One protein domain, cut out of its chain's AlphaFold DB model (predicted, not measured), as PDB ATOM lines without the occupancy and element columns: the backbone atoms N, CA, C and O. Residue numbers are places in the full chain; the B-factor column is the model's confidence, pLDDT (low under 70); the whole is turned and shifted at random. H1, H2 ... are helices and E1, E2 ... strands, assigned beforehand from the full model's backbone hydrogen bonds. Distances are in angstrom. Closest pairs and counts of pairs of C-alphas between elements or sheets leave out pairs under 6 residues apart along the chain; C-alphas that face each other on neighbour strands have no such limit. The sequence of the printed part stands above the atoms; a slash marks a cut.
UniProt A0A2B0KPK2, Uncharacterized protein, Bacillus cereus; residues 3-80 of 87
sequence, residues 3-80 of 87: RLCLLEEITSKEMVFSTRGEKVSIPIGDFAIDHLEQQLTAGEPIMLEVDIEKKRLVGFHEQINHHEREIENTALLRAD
ATOM      1  N   ARG A   3     -20.281  32.768   8.201       86.50
ATOM      2  CA  ARG A   3     -20.925  32.829   6.886       86.50
ATOM      3  C   ARG A   3     -22.058  33.838   6.933       86.50
ATOM      4  O   ARG A   3     -22.841  33.825   7.874       86.50
ATOM      5  N   LEU A   4     -22.158  34.673   5.906       89.38
ATOM      6  CA  LEU A   4     -23.307  35.557   5.734       89.38
ATOM      7  C   LEU A   4     -24.553  34.720   5.446       89.38
ATOM      8  O   LEU A   4     -24.556  33.897   4.525       89.38
ATOM      9  N   CYS A   5     -25.589  34.918   6.249       90.19
ATOM     10  CA  CYS A   5     -26.876  34.259   6.097       90.19
ATOM     11  C   CYS A   5     -28.002  35.292   6.174       90.19
ATOM     12  O   CYS A   5     -27.891  36.292   6.887       90.19
ATOM     13  N   LEU A   6     -29.076  35.042   5.427       91.75
ATOM     14  CA  LEU A   6     -30.275  35.873   5.442       91.75
ATOM     15  C   LEU A   6     -31.116  35.499   6.660       91.75
ATOM     16  O   LEU A   6     -31.387  34.319   6.858       91.75
ATOM     17  N   LEU A   7     -31.529  36.473   7.462       92.12
ATOM     18  CA  LEU A   7     -32.500  36.249   8.528       92.12
ATOM     19  C   LEU A   7     -33.900  36.148   7.914       92.12
ATOM     20  O   LEU A   7     -34.351  37.079   7.250       92.12
ATOM     21  N   GLU A   8     -34.572  35.018   8.126       91.50
ATOM     22  CA  GLU A   8     -35.935  34.795   7.627       91.50
ATOM     23  C   GLU A   8     -36.991  34.941   8.716       91.50
ATOM     24  O   GLU A   8     -38.093  35.404   8.441       91.50
ATOM     25  N   GLU A   9     -36.678  34.511   9.936       91.69
ATOM     26  CA  GLU A   9     -37.645  34.465  11.027       91.69
ATOM     27  C   GLU A   9     -36.951  34.698  12.366       91.69
ATOM     28  O   GLU A   9     -35.841  34.215  12.604       91.69
ATOM     29  N   ILE A  10     -37.632  35.411  13.255       90.38
ATOM     30  CA  ILE A  10     -37.275  35.519  14.663       90.38
ATOM     31  C   ILE A  10     -38.449  34.957  15.459       90.38
ATOM     32  O   ILE A  10     -39.595  35.367  15.283       90.38
ATOM     33  N   THR A  11     -38.160  33.990  16.321       89.00
ATOM     34  CA  THR A  11     -39.115  33.439  17.286       89.00
ATOM     35  C   THR A  11     -38.737  33.889  18.693       89.00
ATOM     36  O   THR A  11     -37.687  34.479  18.905       89.00
ATOM     37  N   SER A  12     -39.523  33.523  19.706       83.44
ATOM     38  CA  SER A  12     -39.182  33.823  21.108       83.44
ATOM     39  C   SER A  12     -37.926  33.112  21.642       83.44
ATOM     40  O   SER A  12     -37.495  33.407  22.754       83.44
ATOM     41  N   LYS A  13     -37.359  32.140  20.910       87.81
ATOM     42  CA  LYS A  13     -36.224  31.317  21.377       87.81
ATOM     43  C   LYS A  13     -35.058  31.248  20.401       87.81
ATOM     44  O   LYS A  13     -33.936  30.970  20.817       87.81
ATOM     45  N   GLU A  14     -35.312  31.444  19.115       92.62
ATOM     46  CA  GLU A  14     -34.325  31.259  18.061       92.62
ATOM     47  C   GLU A  14     -34.549  32.202  16.876       92.62
ATOM     48  O   GLU A  14     -35.679  32.558  16.545       92.62
ATOM     49  N   MET A  15     -33.445  32.560  16.229       91.31
ATOM     50  CA  MET A  15     -33.384  33.240  14.941       91.31
ATOM     51  C   MET A  15     -33.112  32.205  13.851       91.31
ATOM     52  O   MET A  15     -32.179  31.404  13.966       91.31
ATOM     53  N   VAL A  16     -33.910  32.224  12.790       93.12
ATOM     54  CA  VAL A  16     -33.814  31.294  11.667       93.12
ATOM     55  C   VAL A  16     -33.167  31.997  10.488       93.12
ATOM     56  O   VAL A  16     -33.698  32.961   9.938       93.12
ATOM     57  N   PHE A  17     -32.027  31.464  10.076       93.31
ATOM     58  CA  PHE A  17     -31.254  31.956   8.951       93.31
ATOM     59  C   PHE A  17     -31.367  31.019   7.757       93.31
ATOM     60  O   PHE A  17     -31.383  29.803   7.937       93.31
ATOM     61  N   SER A  18     -31.358  31.555   6.539       92.06
ATOM     62  CA  SER A  18     -31.223  30.772   5.315       92.06
ATOM     63  C   SER A  18     -29.897  31.040   4.602       92.06
ATOM     64  O   SER A  18     -29.394  32.164   4.506       92.06
ATOM     65  N   THR A  19     -29.281  29.961   4.118       88.44
ATOM     66  CA  THR A  19     -28.059  29.992   3.308       88.44
ATOM     67  C   THR A  19     -28.081  28.842   2.311       88.44
ATOM     68  O   THR A  19     -28.187  27.683   2.693       88.44
ATOM     69  N   ARG A  20     -27.943  29.140   1.012       84.50
ATOM     70  CA  ARG A  20     -27.875  28.124  -0.064       84.50
ATOM     71  C   ARG A  20     -29.035  27.107  -0.050       84.50
ATOM     72  O   ARG A  20     -28.853  25.966  -0.460       84.50
ATOM     73  N   GLY A  21     -30.217  27.525   0.403       82.31
ATOM     74  CA  GLY A  21     -31.403  26.668   0.515       82.31
ATOM     75  C   GLY A  21     -31.482  25.834   1.800       82.31
ATOM     76  O   GLY A  21     -32.476  25.143   2.001       82.31
ATOM     77  N   GLU A  22     -30.487  25.916   2.682       87.31
ATOM     78  CA  GLU A  22     -30.517  25.301   4.010       87.31
ATOM     79  C   GLU A  22     -30.923  26.331   5.067       87.31
ATOM     80  O   GLU A  22     -30.543  27.502   4.981       87.31
ATOM     81  N   LYS A  23     -31.677  25.882   6.078       92.25
ATOM     82  CA  LYS A  23     -32.054  26.698   7.235       92.25
ATOM     83  C   LYS A  23     -31.180  26.366   8.438       92.25
ATOM     84  O   LYS A  23     -30.904  25.199   8.715       92.25
ATOM     85  N   VAL A  24     -30.770  27.395   9.165       91.00
ATOM     86  CA  VAL A  24     -29.939  27.305  10.363       91.00
ATOM     87  C   VAL A  24     -30.617  28.086  11.477       91.00
ATOM     88  O   VAL A  24     -30.777  29.297  11.370       91.00
ATOM     89  N   SER A  25     -30.975  27.400  12.560       92.50
ATOM     90  CA  SER A  25     -31.524  28.046  13.752       92.50
ATOM     91  C   SER A  25     -30.426  28.369  14.762       92.50
ATOM     92  O   SER A  25     -29.593  27.514  15.095       92.50
ATOM     93  N   ILE A  26     -30.442  29.601  15.255       90.50
ATOM     94  CA  ILE A  26     -29.495  30.152  16.221       90.50
ATOM     95  C   ILE A  26     -30.275  30.551  17.472       90.50
ATOM     96  O   ILE A  26     -31.183  31.372  17.361       90.50
ATOM     97  N   PRO A  27     -29.958  30.005  18.657       89.38
ATOM     98  CA  PRO A  27     -30.659  30.373  19.877       89.38
ATOM     99  C   PRO A  27     -30.447  31.858  20.195       89.38
ATOM    100  O   PRO A  27     -29.331  32.377  20.107       89.38
ATOM    101  N   ILE A  28     -31.529  32.524  20.588       85.25
ATOM    102  CA  ILE A  28     -31.498  33.890  21.103       85.25
ATOM    103  C   ILE A  28     -30.957  33.797  22.531       85.25
ATOM    104  O   ILE A  28     -31.603  33.246  23.420       85.25
ATOM    105  N   GLY A  29     -29.711  34.232  22.719       76.00
ATOM    106  CA  GLY A  29     -29.132  34.445  24.047       76.00
ATOM    107  C   GLY A  29     -29.618  35.762  24.663       76.00
ATOM    108  O   GLY A  29     -30.653  36.286  24.271       76.00
ATOM    109  N   ASP A  30     -28.828  36.347  25.563       68.00
ATOM    110  CA  ASP A  30     -29.078  37.681  26.145       68.00
ATOM    111  C   ASP A  30     -28.762  38.834  25.164       68.00
ATOM    112  O   ASP A  30     -28.050  39.781  25.495       68.00
ATOM    113  N   PHE A  31     -29.225  38.744  23.918       69.62
ATOM    114  CA  PHE A  31     -29.032  39.798  22.922       69.62
ATOM    115  C   PHE A  31     -30.307  40.626  22.771       69.62
ATOM    116  O   PHE A  31     -31.393  40.064  22.652       69.62
ATOM    117  N   ALA A  32     -30.169  41.952  22.701       68.25
ATOM    118  CA  ALA A  32     -31.262  42.826  22.286       68.25
ATOM    119  C   ALA A  32     -31.515  42.628  20.781       68.25
ATOM    120  O   ALA A  32     -30.666  42.956  19.951       68.25
ATOM    121  N   ILE A  33     -32.656  42.035  20.435       80.25
ATOM    122  CA  ILE A  33     -33.035  41.693  19.053       80.25
ATOM    123  C   ILE A  33     -34.189  42.549  18.520       80.25
ATOM    124  O   ILE A  33     -34.546  42.406  17.353       80.25
ATOM    125  N   ASP A  34     -34.725  43.476  19.321       80.88
ATOM    126  CA  ASP A  34     -35.884  44.311  18.972       80.88
ATOM    127  C   ASP A  34     -35.703  45.047  17.638       80.88
ATOM    128  O   ASP A  34     -36.626  45.149  16.832       80.88
ATOM    129  N   HIS A  35     -34.488  45.533  17.367       78.00
ATOM    130  CA  HIS A  35     -34.194  46.225  16.114       78.00
ATOM    131  C   HIS A  35     -34.267  45.291  14.894       78.00
ATOM    132  O   HIS A  35     -34.790  45.676  13.849       78.00
ATOM    133  N   LEU A  36     -33.803  44.045  15.039       83.81
ATOM    134  CA  LEU A  36     -33.898  43.046  13.976       83.81
ATOM    135  C   LEU A  36     -35.354  42.642  13.725       83.81
ATOM    136  O   LEU A  36     -35.754  42.476  12.576       83.81
ATOM    137  N   GLU A  37     -36.158  42.515  14.784       84.81
ATOM    138  CA  GLU A  37     -37.590  42.224  14.660       84.81
ATOM    139  C   GLU A  37     -38.332  43.339  13.914       84.81
ATOM    140  O   GLU A  37     -39.172  43.057  13.054       84.81
ATOM    141  N   GLN A  38     -37.991  44.603  14.184       84.06
ATOM    142  CA  GLN A  38     -38.555  45.753  13.476       84.06
ATOM    143  C   GLN A  38     -38.196  45.747  11.986       84.06
ATOM    144  O   GLN A  38     -39.090  45.896  11.151       84.06
ATOM    145  N   GLN A  39     -36.922  45.530  11.647       83.75
ATOM    146  CA  GLN A  39     -36.466  45.452  10.253       83.75
ATOM    147  C   GLN A  39     -37.128  44.289   9.502       83.75
ATOM    148  O   GLN A  39     -37.614  44.462   8.382       83.75
ATOM    149  N   LEU A  40     -37.235  43.121  10.143       86.56
ATOM    150  CA  LEU A  40     -37.872  41.951   9.545       86.56
ATOM    151  C   LEU A  40     -39.369  42.200   9.304       86.56
ATOM    152  O   LEU A  40     -39.894  41.867   8.243       86.56
ATOM    153  N   THR A  41     -40.046  42.853  10.253       86.44
ATOM    154  CA  THR A  41     -41.462  43.247  10.126       86.44
ATOM    155  C   THR A  41     -41.676  44.277   9.014       86.44
ATOM    156  O   THR A  41     -42.707  44.253   8.343       86.44
ATOM    157  N   ALA A  42     -40.697  45.152   8.774       88.12
ATOM    158  CA  ALA A  42     -40.708  46.095   7.657       88.12
ATOM    159  C   ALA A  42     -40.465  45.425   6.287       88.12
ATOM    160  O   ALA A  42     -40.608  46.079   5.253       88.12
ATOM    161  N   GLY A  43     -40.139  44.127   6.262       86.75
ATOM    162  CA  GLY A  43     -39.801  43.389   5.045       86.75
ATOM    163  C   GLY A  43     -38.402  43.710   4.517       86.75
ATOM    164  O   GLY A  43     -38.116  43.451   3.346       86.75
ATOM    165  N   GLU A  44     -37.536  44.289   5.353       83.88
ATOM    166  CA  GLU A  44     -36.164  44.602   4.977       83.88
ATOM    167  C   GLU A  44     -35.290  43.338   5.039       83.88
ATOM    168  O   GLU A  44     -35.359  42.577   6.007       83.88
ATOM    169  N   PRO A  45     -34.457  43.073   4.015       82.88
ATOM    170  CA  PRO A  45     -33.571  41.918   4.026       82.88
ATOM    171  C   PRO A  45     -32.403  42.144   4.993       82.88
ATOM    172  O   PRO A  45     -31.560  43.014   4.772       82.88
ATOM    173  N   ILE A  46     -32.304  41.310   6.029       88.69
ATOM    174  CA  ILE A  46     -31.240  41.391   7.038       88.69
ATOM    175  C   ILE A  46     -30.218  40.280   6.787       88.69
ATOM    176  O   ILE A  46     -30.542  39.093   6.868       88.69
ATOM    177  N   MET A  47     -28.963  40.646   6.520       89.06
ATOM    178  CA  MET A  47     -27.858  39.688   6.429       89.06
ATOM    179  C   MET A  47     -26.948  39.791   7.646       89.06
ATOM    180  O   MET A  47     -26.377  40.848   7.907       89.06
ATOM    181  N   LEU A  48     -26.759  38.675   8.348       88.44
ATOM    182  CA  LEU A  48     -25.868  38.587   9.502       88.44
ATOM    183  C   LEU A  48     -24.822  37.501   9.284       88.44
ATOM    184  O   LEU A  48     -25.059  36.502   8.600       88.44
ATOM    185  N   GLU A  49     -23.643  37.696   9.866       89.94
ATOM    186  CA  GLU A  49     -22.608  36.674   9.859       89.94
ATOM    187  C   GLU A  49     -22.872  35.659  10.978       89.94
ATOM    188  O   GLU A  49     -23.008  36.004  12.152       89.94
ATOM    189  N   VAL A  50     -22.948  34.382  10.608       88.62
ATOM    190  CA  VAL A  50     -23.303  33.276  11.496       88.62
ATOM    191  C   VAL A  50     -22.200  32.223  11.471       88.62
ATOM    192  O   VAL A  50     -21.761  31.771  10.412       88.62
ATOM    193  N   ASP A  51     -21.758  31.788  12.647       89.94
ATOM    194  CA  ASP A  51     -20.942  30.587  12.798       89.94
ATOM    195  C   ASP A  51     -21.890  29.387  12.885       89.94
ATOM    196  O   ASP A  51     -22.454  29.101  13.942       89.94
ATOM    197  N   ILE A  52     -22.103  28.721  11.747       86.88
ATOM    198  CA  ILE A  52     -23.054  27.603  11.614       86.88
ATOM    199  C   ILE A  52     -22.658  26.427  12.515       86.88
ATOM    200  O   ILE A  52     -23.518  25.789  13.117       86.88
ATOM    201  N   GLU A  53     -21.356  26.154  12.645       87.50
ATOM    202  CA  GLU A  53     -20.844  25.039  13.450       87.50
ATOM    203  C   GLU A  53     -21.099  25.274  14.940       87.50
ATOM    204  O   GLU A  53     -21.488  24.362  15.668       87.50
ATOM    205  N   LYS A  54     -20.908  26.519  15.390       87.81
ATOM    206  CA  LYS A  54     -21.103  26.918  16.790       87.81
ATOM    207  C   LYS A  54     -22.504  27.442  17.092       87.81
ATOM    208  O   LYS A  54     -22.759  27.794  18.241       87.81
ATOM    209  N   LYS A  55     -23.376  27.518  16.084       87.06
ATOM    210  CA  LYS A  55     -24.731  28.078  16.150       87.06
ATOM    211  C   LYS A  55     -24.786  29.405  16.909       87.06
ATOM    212  O   LYS A  55     -25.510  29.542  17.891       87.06
ATOM    213  N   ARG A  56     -23.999  30.383  16.465       86.81
ATOM    214  CA  ARG A  56     -23.962  31.726  17.064       86.81
ATOM    215  C   ARG A  56     -23.734  32.808  16.021       86.81
ATOM    216  O   ARG A  56     -23.127  32.544  14.984       86.81
ATOM    217  N   LEU A  57     -24.141  34.032  16.336       85.94
ATOM    218  CA  LEU A  57     -23.792  35.201  15.535       85.94
ATOM    219  C   LEU A  57     -22.311  35.567  15.702       85.94
ATOM    220  O   LEU A  57     -21.721  35.402  16.773       85.94
ATOM    221  N   VAL A  58     -21.713  36.071  14.629       84.12
ATOM    222  CA  VAL A  58     -20.340  36.575  14.565       84.12
ATOM    223  C   VAL A  58     -20.420  38.088  14.365       84.12
ATOM    224  O   VAL A  58     -21.145  38.559  13.500       84.12
ATOM    225  N   GLY A  59     -19.739  38.867  15.210       68.62
ATOM    226  CA  GLY A  59     -19.699  40.336  15.086       68.62
ATOM    227  C   GLY A  59     -20.968  41.091  15.517       68.62
ATOM    228  O   GLY A  59     -20.976  42.316  15.511       68.62
ATOM    229  N   PHE A  60     -22.023  40.399  15.958       67.19
ATOM    230  CA  PHE A  60     -23.295  41.029  16.348       67.19
ATOM    231  C   PHE A  60     -23.210  41.927  17.597       67.19
ATOM    232  O   PHE A  60     -23.989  42.861  17.750       67.19
ATOM    233  N   HIS A  61     -22.218  41.700  18.462       54.50
ATOM    234  CA  HIS A  61     -22.007  42.492  19.683       54.50
ATOM    235  C   HIS A  61     -21.627  43.964  19.413       54.50
ATOM    236  O   HIS A  61     -21.751  44.803  20.303       54.50
ATOM    237  N   GLU A  62     -21.166  44.290  18.201       48.47
ATOM    238  CA  GLU A  62     -20.690  45.635  17.850       48.47
ATOM    239  C   GLU A  62     -21.767  46.492  17.154       48.47
ATOM    240  O   GLU A  62     -21.727  47.715  17.247       48.47
ATOM    241  N   GLN A  63     -22.776  45.873  16.523       49.22
ATOM    242  CA  GLN A  63     -23.807  46.599  15.761       49.22
ATOM    243  C   GLN A  63     -24.912  47.206  16.640       49.22
ATOM    244  O   GLN A  63     -25.362  48.316  16.359       49.22
ATOM    245  N   ILE A  64     -25.303  46.541  17.737       50.91
ATOM    246  CA  ILE A  64     -26.339  47.053  18.661       50.91
ATOM    247  C   ILE A  64     -25.870  48.351  19.338       50.91
ATOM    248  O   ILE A  64     -26.582  49.353  19.325       50.91
ATOM    249  N   ASN A  65     -24.625  48.374  19.827       44.38
ATOM    250  CA  ASN A  65     -24.051  49.547  20.495       44.38
ATOM    251  C   ASN A  65     -23.948  50.784  19.583       44.38
ATOM    252  O   ASN A  65     -23.910  51.911  20.079       44.38
ATOM    253  N   HIS A  66     -23.862  50.597  18.262       46.19
ATOM    254  CA  HIS A  66     -23.794  51.717  17.325       46.19
ATOM    255  C   HIS A  66     -25.184  52.293  17.028       46.19
ATOM    256  O   HIS A  66     -25.345  53.511  17.014       46.19
ATOM    257  N   HIS A  67     -26.198  51.435  16.869       48.69
ATOM    258  CA  HIS A  67     -27.570  51.878  16.607       48.69
ATOM    259  C   HIS A  67     -28.242  52.531  17.825       48.69
ATOM    260  O   HIS A  67     -28.934  53.533  17.653       48.69
ATOM    261  N   GLU A  68     -27.997  52.055  19.053       47.06
ATOM    262  CA  GLU A  68     -28.519  52.726  20.261       47.06
ATOM    263  C   GLU A  68     -27.997  54.168  20.383       47.06
ATOM    264  O   GLU A  68     -28.768  55.092  20.655       47.06
ATOM    265  N   ARG A  69     -26.714  54.397  20.064       47.66
ATOM    266  CA  ARG A  69     -26.125  55.747  20.063       47.66
ATOM    267  C   ARG A  69     -26.722  56.670  19.006       47.66
ATOM    268  O   ARG A  69     -26.826  57.871  19.252       47.66
ATOM    269  N   GLU A  70     -27.103  56.158  17.839       47.53
ATOM    270  CA  GLU A  70     -27.723  56.979  16.789       47.53
ATOM    271  C   GLU A  70     -29.187  57.328  17.114       47.53
ATOM    272  O   GLU A  70     -29.626  58.454  16.853       47.53
ATOM    273  N   ILE A  71     -29.926  56.429  17.777       51.19
ATOM    274  CA  ILE A  71     -31.293  56.703  18.252       51.19
ATOM    275  C   ILE A  71     -31.286  57.768  19.363       51.19
ATOM    276  O   ILE A  71     -32.075  58.716  19.288       51.19
ATOM    277  N   GLU A  72     -30.369  57.688  20.338       46.88
ATOM    278  CA  GLU A  72     -30.213  58.742  21.357       46.88
ATOM    279  C   GLU A  72     -29.888  60.106  20.725       46.88
ATOM    280  O   GLU A  72     -30.460  61.128  21.110       46.88
ATOM    281  N   ASN A  73     -29.039  60.136  19.693       44.50
ATOM    282  CA  ASN A  73     -28.660  61.380  19.020       44.50
ATOM    283  C   ASN A  73     -29.835  62.005  18.237       44.50
ATOM    284  O   ASN A  73     -30.007  63.225  18.209       44.50
ATOM    285  N   THR A  74     -30.706  61.175  17.657       48.38
ATOM    286  CA  THR A  74     -31.902  61.646  16.940       48.38
ATOM    287  C   THR A  74     -32.979  62.177  17.898       48.38
ATOM    288  O   THR A  74     -33.672  63.148  17.580       48.38
ATOM    289  N   ALA A  75     -33.114  61.579  19.087       51.81
ATOM    290  CA  ALA A  75     -34.013  62.068  20.133       51.81
ATOM    291  C   ALA A  75     -33.532  63.405  20.731       51.81
ATOM    292  O   ALA A  75     -34.345  64.308  20.940       51.81
ATOM    293  N   LEU A  76     -32.218  63.570  20.920       51.44
ATOM    294  CA  LEU A  76     -31.611  64.830  21.366       51.44
ATOM    295  C   LEU A  76     -31.797  65.964  20.342       51.44
ATOM    296  O   LEU A  76     -32.122  67.084  20.729       51.44
ATOM    297  N   LEU A  77     -31.717  65.677  19.037       51.31
ATOM    298  CA  LEU A  77     -31.967  66.667  17.976       51.31
ATOM    299  C   LEU A  77     -33.432  67.134  17.879       51.31
ATOM    300  O   LEU A  77     -33.695  68.195  17.315       51.31
ATOM    301  N   ARG A  78     -34.398  66.377  18.418       50.09
ATOM    302  CA  ARG A  78     -35.810  66.804  18.495       50.09
ATOM    303  C   ARG A  78     -36.151  67.560  19.778       50.09
ATOM    304  O   ARG A  78     -37.154  68.269  19.794       50.09
ATOM    305  N   ALA A  79     -35.345  67.421  20.828       49.66
ATOM    306  CA  ALA A  79     -35.563  68.105  22.101       49.66
ATOM    307  C   ALA A  79     -35.083  69.571  22.096       49.66
ATOM    308  O   ALA A  79     -35.485  70.335  22.969       49.66
ATOM    309  N   ASP A  80     -34.296  69.982  21.094       47.44
ATOM    310  CA  ASP A  80     -33.724  71.335  20.988       47.44
ATOM    311  C   ASP A  80     -34.495  72.276  20.041       47.44
ATOM    312  O   ASP A  80     -33.950  73.247  19.523       47.44
TER     313      ASP A  80
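AT A GLANCE: This is residues 3 to 80 of the 87 residues of an uncharacterized protein of Bacillus cereus (UniProt A0A2B0KPK2). A strongly twisted four-stranded sheet, with the short helix H1 over one face, makes a small body from which the long helix H2 sticks out with residues 69 to 79. The 78 printed residues, with four named strands and two named helices, run E1 E2 E3 H1 E4 H2; the antiparallel sheet's order is E3 E2 E1 E4, the class mixed. It is only just loose, close to compact, radius of gyration of the C-alphas 14.1 A, spanning 49 by 23 by 22 A.

HOW THE PARTS SIT: E1, residues 3 to 10, and E2, residues 14 to 19, form a hairpin, N 8 and O 16 2.9 A apart. E2 and E3, residues 22 to 27, form another, N 17 to O 24 2.8 A, ending a meander E1 E2 E3, each strand the antiparallel neighbour of the one before. H1, residues 34 to 41, is on the sheet, height 8.3 A; its closest C-alphas to E1 are Glu 37 and Ile 10, 6.7 A. E4, residues 46 to 51, pairs with E1, N 5 to O 48 2.9 A. H2, residues 60 to 79, is not on the sheet. O i to N i+4 pairs are within hydrogen-bond range throughout H1, in 12 of 16 in H2.

IN THESE COORDINATES: E1 begins at C-alpha 3 (-20.925, 32.829, 6.886) and measures 18.3 A; H2 ends at C-alpha 79 (-35.563, 68.105, 22.101) and measures 30.3 A.

THE WHOLE: The farthest C-alphas, Gly 21 and Asp 80, are 49.2 A apart. The printed part has no cut and no long link. pLDDT is under 70 at residues 30 to 32 and 59 to 80.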